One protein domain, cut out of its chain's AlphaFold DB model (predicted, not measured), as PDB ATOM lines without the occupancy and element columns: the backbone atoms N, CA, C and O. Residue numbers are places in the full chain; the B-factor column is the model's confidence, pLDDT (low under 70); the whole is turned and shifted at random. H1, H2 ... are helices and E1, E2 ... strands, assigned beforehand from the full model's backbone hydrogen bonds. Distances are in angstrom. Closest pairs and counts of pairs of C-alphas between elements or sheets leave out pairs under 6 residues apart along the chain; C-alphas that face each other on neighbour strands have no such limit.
ATOM      1  N   CYS A   3     176.418 192.000 151.109       85.31
ATOM      2  CA  CYS A   3     176.802 191.607 152.458       85.31
ATOM      3  C   CYS A   3     178.318 191.367 152.531       85.31
ATOM      4  O   CYS A   3     178.834 190.565 151.758       85.31
ATOM      5  N   THR A   4     179.024 191.986 153.484       82.31
ATOM      6  CA  THR A   4     180.470 191.733 153.685       82.31
ATOM      7  C   THR A   4     180.791 190.365 154.261       82.31
ATOM      8  O   THR A   4     181.890 189.877 154.047       82.31
ATOM      9  N   SER A   5     179.870 189.745 155.002       82.06
ATOM     10  CA  SER A   5     180.143 188.450 155.641       82.06
ATOM     11  C   SER A   5     179.987 187.258 154.704       82.06
ATOM     12  O   SER A   5     180.653 186.255 154.909       82.06
ATOM     13  N   CYS A   6     179.074 187.324 153.731       80.12
ATOM     14  CA  CYS A   6     178.766 186.177 152.863       80.12
ATOM     15  C   CYS A   6     178.766 186.502 151.366       80.12
ATOM     16  O   CYS A   6     178.457 185.630 150.566       80.12
ATOM     17  N   GLY A   7     179.018 187.754 150.974       77.88
ATOM     18  CA  GLY A   7     179.023 188.158 149.566       77.88
ATOM     19  C   GLY A   7     177.638 188.243 148.912       77.88
ATOM     20  O   GLY A   7     177.544 188.615 147.744       77.88
ATOM     21  N   TYR A   8     176.545 187.960 149.635       82.81
ATOM     22  CA  TYR A   8     175.193 187.994 149.067       82.81
ATOM     23  C   TYR A   8     174.848 189.377 148.495       82.81
ATOM     24  O   TYR A   8     174.830 190.381 149.218       82.81
ATOM     25  N   LYS A   9     174.535 189.408 147.194       81.00
ATOM     26  CA  LYS A   9     174.118 190.598 146.446       81.00
ATOM     27  C   LYS A   9     172.595 190.600 146.351       81.00
ATOM     28  O   LYS A   9     172.008 189.738 145.707       81.00
ATOM     29  N   GLY A  10     171.933 191.561 146.988       80.44
ATOM     30  CA  GLY A  10     170.474 191.618 146.938       80.44
ATOM     31  C   GLY A  10     169.843 192.684 147.821       80.44
ATOM     32  O   GLY A  10     170.515 193.582 148.341       80.44
ATOM     33  N   LYS A  11     168.517 192.585 147.958       77.00
ATOM     34  CA  LYS A  11     167.739 193.400 148.893       77.00
ATOM     35  C   LYS A  11     167.886 192.806 150.300       77.00
ATOM     36  O   LYS A  11     167.726 191.591 150.448       77.00
ATOM     37  N   PRO A  12     168.209 193.619 151.316       77.00
ATOM     38  CA  PRO A  12     168.219 193.140 152.686       77.00
ATOM     39  C   PRO A  12     166.810 192.721 153.101       77.00
ATOM     40  O   PRO A  12     165.818 193.275 152.623       77.00
ATOM     41  N   LYS A  13     166.723 191.754 154.013       78.56
ATOM     42  CA  LYS A  13     165.452 191.303 154.570       78.56
ATOM     43  C   LYS A  13     165.304 191.878 155.972       78.56
ATOM     44  O   LYS A  13     166.216 191.780 156.793       78.56
ATOM     45  N   SER A  14     164.156 192.483 156.251       72.50
ATOM     46  CA  SER A  14     163.820 192.901 157.609       72.50
ATOM     47  C   SER A  14     163.562 191.653 158.444       72.50
ATOM     48  O   SER A  14     162.640 190.890 158.153       72.50
ATOM     49  N   ILE A  15     164.401 191.428 159.452       73.44
ATOM     50  CA  ILE A  15     164.230 190.334 160.402       73.44
ATOM     51  C   ILE A  15     163.764 190.946 161.717       73.44
ATOM     52  O   ILE A  15     164.471 191.718 162.359       73.44
ATOM     53  N   THR A  16     162.549 190.598 162.112       67.81
ATOM     54  CA  THR A  16     161.981 190.923 163.417       67.81
ATOM     55  C   THR A  16     162.349 189.822 164.403       67.81
ATOM     56  O   THR A  16     161.913 188.682 164.250       67.81
ATOM     57  N   LYS A  17     163.128 190.149 165.437       61.25
ATOM     58  CA  LYS A  17     163.247 189.281 166.615       61.25
ATOM     59  C   LYS A  17     162.073 189.560 167.554       61.25
ATOM     60  O   LYS A  17     161.861 190.695 167.963       61.25
ATOM     61  N   GLY A  18     161.306 188.523 167.881       62.44
ATOM     62  CA  GLY A  18     160.300 188.554 168.944       62.44
ATOM     63  C   GLY A  18     158.965 187.933 168.542       62.44
ATOM     64  O   GLY A  18     158.521 188.065 167.401       62.44
ATOM     65  N   SER A  19     158.325 187.275 169.502       66.62
ATOM     66  CA  SER A  19     157.066 186.552 169.322       66.62
ATOM     67  C   SER A  19     155.879 187.431 169.702       66.62
ATOM     68  O   SER A  19     155.806 187.917 170.827       66.62
ATOM     69  N   ILE A  20     154.919 187.578 168.785       68.88
ATOM     70  CA  ILE A  20     153.671 188.332 169.017       68.88
ATOM     71  C   ILE A  20     152.860 187.753 170.192       68.88
ATOM     72  O   ILE A  20     152.147 188.474 170.876       68.88
ATOM     73  N   LEU A  21     153.036 186.455 170.469       69.56
ATOM     74  CA  LEU A  21     152.409 185.749 171.588       69.56
ATOM     75  C   LEU A  21     152.793 186.332 172.956       69.56
ATOM     76  O   LEU A  21     151.956 186.385 173.850       69.56
ATOM     77  N   VAL A  22     154.046 186.772 173.116       73.50
ATOM     78  CA  VAL A  22     154.543 187.311 174.392       73.50
ATOM     79  C   VAL A  22     153.940 188.689 174.662       73.50
ATOM     80  O   VAL A  22     153.590 188.979 175.800       73.50
ATOM     81  N   GLU A  23     153.741 189.507 173.619       71.94
ATOM     82  CA  GLU A  23     153.025 190.786 173.742       71.94
ATOM     83  C   GLU A  23     151.581 190.578 174.206       71.94
ATOM     84  O   GLU A  23     151.139 191.248 175.135       71.94
ATOM     85  N   ILE A  24     150.867 189.625 173.600       74.75
ATOM     86  CA  ILE A  24     149.463 189.342 173.929       74.75
ATOM     87  C   ILE A  24     149.335 188.825 175.369       74.75
ATOM     88  O   ILE A  24     148.461 189.273 176.108       74.75
ATOM     89  N   ALA A  25     150.231 187.931 175.798       78.88
ATOM     90  CA  ALA A  25     150.245 187.426 177.169       78.88
ATOM     91  C   ALA A  25     150.541 188.530 178.203       78.88
ATOM     92  O   ALA A  25     149.894 188.572 179.248       78.88
ATOM     93  N   LEU A  26     151.473 189.450 177.911       73.75
ATOM     94  CA  LEU A  26     151.771 190.585 178.791       73.75
ATOM     95  C   LEU A  26     150.582 191.542 178.908       73.75
ATOM     96  O   LEU A  26     150.245 191.945 180.014       73.75
ATOM     97  N   TRP A  27     149.921 191.864 177.795       70.62
ATOM     98  CA  TRP A  27     148.747 192.743 177.789       70.62
ATOM     99  C   TRP A  27     147.579 192.200 178.621       70.62
ATOM    100  O   TRP A  27     146.865 192.986 179.239       70.62
ATOM    101  N   LEU A  28     147.405 190.876 178.665       71.06
ATOM    102  CA  LEU A  28     146.347 190.232 179.449       71.06
ATOM    103  C   LEU A  28     146.619 190.225 180.961       71.06
ATOM    104  O   LEU A  28     145.671 190.113 181.734       71.06
ATOM    105  N   LEU A  29     147.883 190.331 181.387       73.44
ATOM    106  CA  LEU A  29     148.274 190.183 182.794       73.44
ATOM    107  C   LEU A  29     148.663 191.525 183.437       73.44
ATOM    108  O   LEU A  29     148.296 191.775 184.582       73.44
ATOM    109  N   LEU A  30     149.358 192.407 182.706       69.75
ATOM    110  CA  LEU A  30     149.817 193.727 183.153       69.75
ATOM    111  C   LEU A  30     150.044 194.654 181.932       69.75
ATOM    112  O   LEU A  30     150.984 194.473 181.160       69.75
ATOM    113  N   ILE A  31     149.233 195.708 181.776       76.75
ATOM    114  CA  ILE A  31     149.284 196.610 180.602       76.75
ATOM    115  C   ILE A  31     150.640 197.336 180.468       76.75
ATOM    116  O   ILE A  31     151.186 197.443 179.372       76.75
ATOM    117  N   VAL A  32     151.223 197.801 181.579       77.12
ATOM    118  CA  VAL A  32     152.468 198.598 181.592       77.12
ATOM    119  C   VAL A  32     153.682 197.867 180.981       77.12
ATOM    120  O   VAL A  32     154.303 198.425 180.073       77.12
ATOM    121  N   PRO A  33     154.043 196.632 181.392       75.50
ATOM    122  CA  PRO A  33     155.136 195.900 180.752       75.50
ATOM    123  C   PRO A  33     154.831 195.559 179.287       75.50
ATOM    124  O   PRO A  33     155.758 195.517 178.476       75.50
ATOM    125  N   GLY A  34     153.555 195.376 178.921       76.75
ATOM    126  CA  GLY A  34     153.136 195.141 177.536       76.75
ATOM    127  C   GLY A  34     153.528 196.276 176.590       76.75
ATOM    128  O   GLY A  34     154.077 196.020 175.520       76.75
ATOM    129  N   VAL A  35     153.330 197.530 177.006       78.06
ATOM    130  CA  VAL A  35     153.678 198.712 176.197       78.06
ATOM    131  C   VAL A  35     155.195 198.856 176.028       78.06
ATOM    132  O   VAL A  35     155.674 199.083 174.916       78.06
ATOM    133  N   ILE A  36     155.970 198.663 177.103       81.50
ATOM    134  CA  ILE A  36     157.445 198.710 177.054       81.50
ATOM    135  C   ILE A  36     157.981 197.642 176.092       81.50
ATOM    136  O   ILE A  36     158.882 197.911 175.291       81.50
ATOM    137  N   TYR A  37     157.395 196.443 176.124       75.38
ATOM    138  CA  TYR A  37     157.795 195.348 175.249       75.38
ATOM    139  C   TYR A  37     157.458 195.620 173.775       75.38
ATOM    140  O   TYR A  37     158.284 195.337 172.906       75.38
ATOM    141  N   SER A  38     156.305 196.235 173.478       71.00
ATOM    142  CA  SER A  38     155.953 196.653 172.111       71.00
ATOM    143  C   SER A  38     156.937 197.682 171.546       71.00
ATOM    144  O   SER A  38     157.365 197.555 170.395       71.00
ATOM    145  N   VAL A  39     157.357 198.667 172.352       80.81
ATOM    146  CA  VAL A  39     158.355 199.670 171.938       80.81
ATOM    147  C   VAL A  39     159.711 199.009 171.682       80.81
ATOM    148  O   VAL A  39     160.313 199.226 170.628       80.81
ATOM    149  N   TRP A  40     160.166 198.135 172.585       79.69
ATOM    150  CA  TRP A  40     161.407 197.382 172.394       79.69
ATOM    151  C   TRP A  40     161.355 196.480 171.154       79.69
ATOM    152  O   TRP A  40     162.315 196.424 170.384       79.69
ATOM    153  N   ARG A  41     160.221 195.820 170.890       75.88
ATOM    154  CA  ARG A  41     160.071 194.962 169.709       75.88
ATOM    155  C   ARG A  41     160.078 195.752 168.406       75.88
ATOM    156  O   ARG A  41     160.632 195.281 167.412       75.88
ATOM    157  N   MET A  42     159.497 196.950 168.398       67.69
ATOM    158  CA  MET A  42     159.554 197.840 167.240       67.69
ATOM    159  C   MET A  42     160.979 198.362 167.006       67.69
ATOM    160  O   MET A  42     161.426 198.394 165.860       67.69
ATOM    161  N   ALA A  43     161.720 198.660 168.078       68.06
ATOM    162  CA  ALA A  43     163.130 199.050 168.020       68.06
ATOM    163  C   ALA A  43     164.074 197.894 167.629       68.06
ATOM    164  O   ALA A  43     165.130 198.129 167.050       68.06
ATOM    165  N   SER A  44     163.694 196.636 167.880       69.38
ATOM    166  CA  SER A  44     164.485 195.449 167.511       69.38
ATOM    167  C   SER A  44     164.339 195.043 166.036       69.38
ATOM    168  O   SER A  44     164.860 194.012 165.607       69.38
ATOM    169  N   ARG A  45     163.618 195.829 165.225       70.94
ATOM    170  CA  ARG A  45     163.568 195.628 163.774       70.94
ATOM    171  C   ARG A  45     164.902 196.034 163.177       70.94
ATOM    172  O   ARG A  45     165.202 197.218 163.084       70.94
ATOM    173  N   TYR A  46     165.673 195.054 162.726       76.38
ATOM    174  CA  TYR A  46     166.917 195.325 162.026       76.38
ATOM    175  C   TYR A  46     166.918 194.735 160.621       76.38
ATOM    176  O   TYR A  46     166.309 193.706 160.305       76.38
ATOM    177  N   THR A  47     167.623 195.449 159.759       74.81
ATOM    178  CA  THR A  47     167.834 195.106 158.362       74.81
ATOM    179  C   THR A  47     169.034 194.171 158.300       74.81
ATOM    180  O   THR A  47     170.144 194.565 158.650       74.81
ATOM    181  N   ALA A  48     168.822 192.917 157.902       82.12
ATOM    182  CA  ALA A  48     169.884 191.918 157.860       82.12
ATOM    183  C   ALA A  48     169.935 191.172 156.529       82.12
ATOM    184  O   ALA A  48     168.976 191.120 155.754       82.12
ATOM    185  N   CYS A  49     171.089 190.567 156.272       81.88
ATOM    186  CA  CYS A  49     171.283 189.683 155.144       81.88
ATOM    187  C   CYS A  49     170.366 188.451 155.267       81.88
ATOM    188  O   CYS A  49     170.396 187.781 156.300       81.88
ATOM    189  N   PRO A  50     169.572 188.102 154.238       78.12
ATOM    190  CA  PRO A  50     168.695 186.931 154.293       78.12
ATOM    191  C   PRO A  50     169.455 185.599 154.358       78.12
ATOM    192  O   PRO A  50     168.890 184.619 154.831       78.12
ATOM    193  N   GLN A  51     170.711 185.564 153.898       79.31
ATOM    194  CA  GLN A  51     171.555 184.366 153.901       79.31
ATOM    195  C   GLN A  51     172.234 184.160 155.259       79.31
ATOM    196  O   GLN A  51     171.978 183.174 155.943       79.31
ATOM    197  N   CYS A  52     173.054 185.117 155.697       80.75
ATOM    198  CA  CYS A  52     173.870 184.963 156.907       80.75
ATOM    199  C   CYS A  52     173.315 185.679 158.150       80.75
ATOM    200  O   CYS A  52     173.926 185.615 159.212       80.75
ATOM    201  N   LYS A  53     172.183 186.391 158.037       78.06
ATOM    202  CA  LYS A  53     171.563 187.195 159.113       78.06
ATOM    203  C   LYS A  53     172.452 188.314 159.677       78.06
ATOM    204  O   LYS A  53     172.098 188.901 160.701       78.06
ATOM    205  N   SER A  54     173.564 188.650 159.018       79.38
ATOM    206  CA  SER A  54     174.424 189.758 159.437       79.38
ATOM    207  C   SER A  54     173.775 191.110 159.128       79.38
ATOM    208  O   SER A  54     173.090 191.274 158.119       79.38
ATOM    209  N   GLN A  55     174.013 192.097 159.990       78.94
ATOM    210  CA  GLN A  55     173.561 193.486 159.802       78.94
ATOM    211  C   GLN A  55     174.521 194.304 158.922       78.94
ATOM    212  O   GLN A  55     174.356 195.503 158.737       78.94
ATOM    213  N   THR A  56     175.538 193.654 158.358       80.75
ATOM    214  CA  THR A  56     176.620 194.276 157.594       80.75
ATOM    215  C   THR A  56     176.322 194.287 156.093       80.75
ATOM    216  O   THR A  56     177.119 193.832 155.270       80.75
ATOM    217  N   MET A  57     175.133 194.769 155.717       81.62
ATOM    218  CA  MET A  57     174.802 195.016 154.311       81.62
ATOM    219  C   MET A  57     175.146 196.452 153.935       81.62
ATOM    220  O   MET A  57     174.682 197.393 154.572       81.62
ATOM    221  N   ILE A  58     175.942 196.614 152.880       85.25
ATOM    222  CA  ILE A  58     176.420 197.916 152.408       85.25
ATOM    223  C   ILE A  58     175.879 198.167 150.993       85.25
ATOM    224  O   ILE A  58     175.782 197.232 150.184       85.25
ATOM    225  N   PRO A  59     175.472 199.402 150.653       82.94
ATOM    226  CA  PRO A  59     175.117 199.756 149.282       82.94
ATOM    227  C   PRO A  59     176.296 199.558 148.322       82.94
ATOM    228  O   PRO A  59     177.453 199.755 148.685       82.94
ATOM    229  N   LEU A  60     175.981 199.176 147.081       80.69
ATOM    230  CA  LEU A  60     176.991 198.968 146.036       80.69
ATOM    231  C   LEU A  60     177.615 200.295 145.580       80.69
ATOM    232  O   LEU A  60     178.750 200.304 145.122       80.69
ATOM    233  N   ASP A  61     176.901 201.408 145.756       81.69
ATOM    234  CA  ASP A  61     177.379 202.761 145.458       81.69
ATOM    235  C   ASP A  61     178.483 203.257 146.399       81.69
ATOM    236  O   ASP A  61     179.224 204.173 146.048       81.69
ATOM    237  N   SER A  62     178.639 202.643 147.577       84.56
ATOM    238  CA  SER A  62     179.727 202.983 148.496       84.56
ATOM    239  C   SER A  62     181.079 202.509 147.938       84.56
ATOM    240  O   SER A  62     181.146 201.412 147.374       84.56
ATOM    241  N   PRO A  63     182.186 203.253 148.144       83.50
ATOM    242  CA  PRO A  63     183.527 202.823 147.728       83.50
ATOM    243  C   PRO A  63     183.906 201.433 148.267       83.50
ATOM    244  O   PRO A  63     184.535 200.646 147.561       83.50
ATOM    245  N   ILE A  64     183.457 201.091 149.480       83.25
ATOM    246  CA  ILE A  64     183.654 199.761 150.076       83.25
ATOM    247  C   ILE A  64     182.852 198.694 149.315       83.25
ATOM    248  O   ILE A  64     183.376 197.623 149.022       83.25
ATOM    249  N   GLY A  65     181.603 198.993 148.946       82.50
ATOM    250  CA  GLY A  65     180.742 198.086 148.183       82.50
ATOM    251  C   GLY A  65     181.315 197.746 146.806       82.50
ATOM    252  O   GLY A  65     181.314 196.577 146.417       82.50
ATOM    253  N   LYS A  66     181.875 198.742 146.104       84.12
ATOM    254  CA  LYS A  66     182.565 198.544 144.818       84.12
ATOM    255  C   LYS A  66     183.809 197.667 144.958       84.12
ATOM    256  O   LYS A  66     184.020 196.782 144.134       84.12
ATOM    257  N   LYS A  67     184.603 197.873 146.016       85.50
ATOM    258  CA  LYS A  67     185.819 197.084 146.267       85.50
ATOM    259  C   LYS A  67     185.499 195.607 146.519       85.50
ATOM    260  O   LYS A  67     186.121 194.741 145.918       85.50
ATOM    261  N   LEU A  68     184.477 195.329 147.331       84.12
ATOM    262  CA  LEU A  68     184.017 193.964 147.610       84.12
ATOM    263  C   LEU A  68     183.456 193.272 146.364       84.12
ATOM    264  O   LEU A  68     183.694 192.089 146.161       84.12
ATOM    265  N   LEU A  69     182.718 194.001 145.523       83.62
ATOM    266  CA  LEU A  69     182.234 193.481 144.244       83.62
ATOM    267  C   LEU A  69     183.386 193.052 143.334       83.62
ATOM    268  O   LEU A  69     183.353 191.938 142.816       83.62
ATOM    269  N   ALA A  70     184.388 193.919 143.177       83.50
ATOM    270  CA  ALA A  70     185.561 193.640 142.359       83.50
ATOM    271  C   ALA A  70     186.357 192.440 142.897       83.50
ATOM    272  O   ALA A  70     186.778 191.586 142.126       83.50
ATOM    273  N   GLU A  71     186.523 192.340 144.218       83.44
ATOM    274  CA  GLU A  71     187.233 191.224 144.852       83.44
ATOM    275  C   GLU A  71     186.495 189.889 144.664       83.44
ATOM    276  O   GLU A  71     187.115 188.882 144.337       83.44
ATOM    277  N   GLN A  72     185.163 189.878 144.769       79.12
ATOM    278  CA  GLN A  72     184.353 188.686 144.492       79.12
ATOM    279  C   GLN A  72     184.440 188.252 143.021       79.12
ATOM    280  O   GLN A  72     184.510 187.062 142.740       79.12
ATOM    281  N   GLU A  73     184.460 189.196 142.078       79.00
ATOM    282  CA  GLU A  73     184.597 188.898 140.644       79.00
ATOM    283  C   GLU A  73     185.980 188.319 140.292       79.00
ATOM    284  O   GLU A  73     186.099 187.398 139.482       79.00
ATOM    285  N   GLN A  74     187.026 188.795 140.973       75.00
ATOM    286  CA  GLN A  74     188.388 188.273 140.841       75.00
ATOM    287  C   GLN A  74     188.520 186.838 141.365       75.00
ATOM    288  O   GLN A  74     189.258 186.052 140.780       75.00
ATOM    289  N   VAL A  75     187.824 186.490 142.454       72.31
ATOM    290  CA  VAL A  75     187.842 185.128 143.016       72.31
ATOM    291  C   VAL A  75     187.192 184.136 142.049       72.31
ATOM    292  O   VAL A  75     187.827 183.148 141.699       72.31
ATOM    293  N   VAL A  76     186.011 184.458 141.503       69.81
ATOM    294  CA  VAL A  76     185.316 183.588 140.529       69.81
ATOM    295  C   VAL A  76     186.166 183.321 139.282       69.81
ATOM    296  O   VAL A  76     186.173 182.211 138.766       69.81
ATOM    297  N   THR A  77     186.916 184.318 138.806       73.06
ATOM    298  CA  THR A  77     187.738 184.184 137.590       73.06
ATOM    299  C   THR A  77     188.993 183.332 137.809       73.06
ATOM    300  O   THR A  77     189.527 182.775 136.858       73.06
ATOM    301  N   LYS A  78     189.490 183.229 139.047       62.91
ATOM    302  CA  LYS A  78     190.685 182.432 139.371       62.91
ATOM    303  C   LYS A  78     190.381 180.956 139.625       62.91
ATOM    304  O   LYS A  78     191.309 180.156 139.650       62.91
ATOM    305  N   GLU A  79     189.115 180.609 139.833       59.88
ATOM    306  CA  GLU A  79     188.663 179.235 140.073       59.88
ATOM    307  C   GLU A  79     188.189 178.515 138.793       59.88
ATOM    308  O   GLU A  79     187.699 177.391 138.890       59.88
ATOM    309  N   ASN A  80     188.339 179.127 137.609       50.69
ATOM    310  CA  ASN A  80     187.880 178.579 136.327       50.69
ATOM    311  C   ASN A  80     188.996 178.455 135.285       50.69
ATOM    312  O   ASN A  80     189.822 179.388 135.185       50.69
TER     313      ASN A  80
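What this domain is: This is residues 3 to 80 of the 80 residues of an uncharacterized protein of Candidatus Moranbacteria bacterium GW2011_GWC2_37_8 (UniProt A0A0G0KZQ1). Picture a long, thin rod: at one end a helical hairpin of H1 and H2, its two legs running on into a short ribbon of two paired strands, E1 and E2, near the middle, and at the opposite end a single helix, H3, set slantwise and touching no other helix. Between ribbon and H3 lie stretches with no named element, residues 3 to 12 and 49 to 62, and at the far end residues 73 to 80 stick out free. The printed part has 78 residues with three named helices and two named strands, in the order E1, H1, H2, E2, H3; the sheet's order is E1, E2, antiparallel, and the class is mostly helix. The whole is extended, with a radius of gyration of the C-alphas of 19.0 A and spans of 62 by 24 by 14 A.

Where its parts are: Start at Cys 3, whose C-alpha is at (176.802, 191.607, 152.458), and read on to C-alpha 13 at (165.452, 191.303, 154.570), where strand E1 begins; it takes residues 13 to 16 and measures 9.5 A from first to last C-alpha. Helix H1 follows with residues 20 to 29, 14.9 A long. Helix H2 takes residues 31 to 43 and is 18.9 A long; look for its first C-alpha, that of Ile 31, at (149.284, 196.610, 180.602). Strand E2 is residues 45 to 48, 9.4 A from first to last C-alpha. The longest helix, H3, has 16 residues, 63 to 78, and runs 23.2 A, ending at C-alpha 78 at (190.685, 182.432, 139.371).

How they stand to each other: Begin with the two strands, whose centres are the nearest of the elements' centres to the mean of the C-alphas, E2 at 3.5 A and E1 at 5.4 A. E1 and E2 are antiparallel neighbours, with 144 degrees between their directions. Look at the C-alphas of Ser 14 and Thr 47, which face each other at 4.6 A. Across this pair, N 13 and O 48 are within hydrogen-bond range at 2.9 A, and N 15 and O 46 at 3.1 A. Go outward from E1 to H1, then over to H2, and you have a helical hairpin: H1 and H2 touch, and their closest C-alphas are those of Leu 26 and Gly 34, 4.9 A apart. Their lines stand at a shallow tilt of 20 degrees, and they run opposite ways. H2 touches H1 with residues 33 to 38 alone. Between E1 and H2 the closest C-alphas are those of Thr 16 and Arg 41, 7.7 A apart. Turn to the other end and you find H3 apart from E1, from H1 and from H2; H1 and E2 are apart too. In H1, H2 and H3 every O i to N i+4 pair is within hydrogen-bond range.

The domain as a whole: The two C-alphas farthest apart are those of Leu 30 and Asn 80, at 62.2 A. Residues 73 to 80, of which 73 to 78 belong to H3, stand free; the body without them spans 55 by 19 by 14 A. The printed part has no cut and ends at residue 80, the chain's last residue. The links from E1 to H1, from H1 to H2 and from H2 to E2 are tight, while the link from E2 to H3, with 14 residues, is long. Read the B-factor column for the model's confidence: the mean pLDDT of the printed part is 76.3, and values under 70 stand at residues 16 to 21, residue 30, residues 42 to 44, residue 76 and residues 78 to 80.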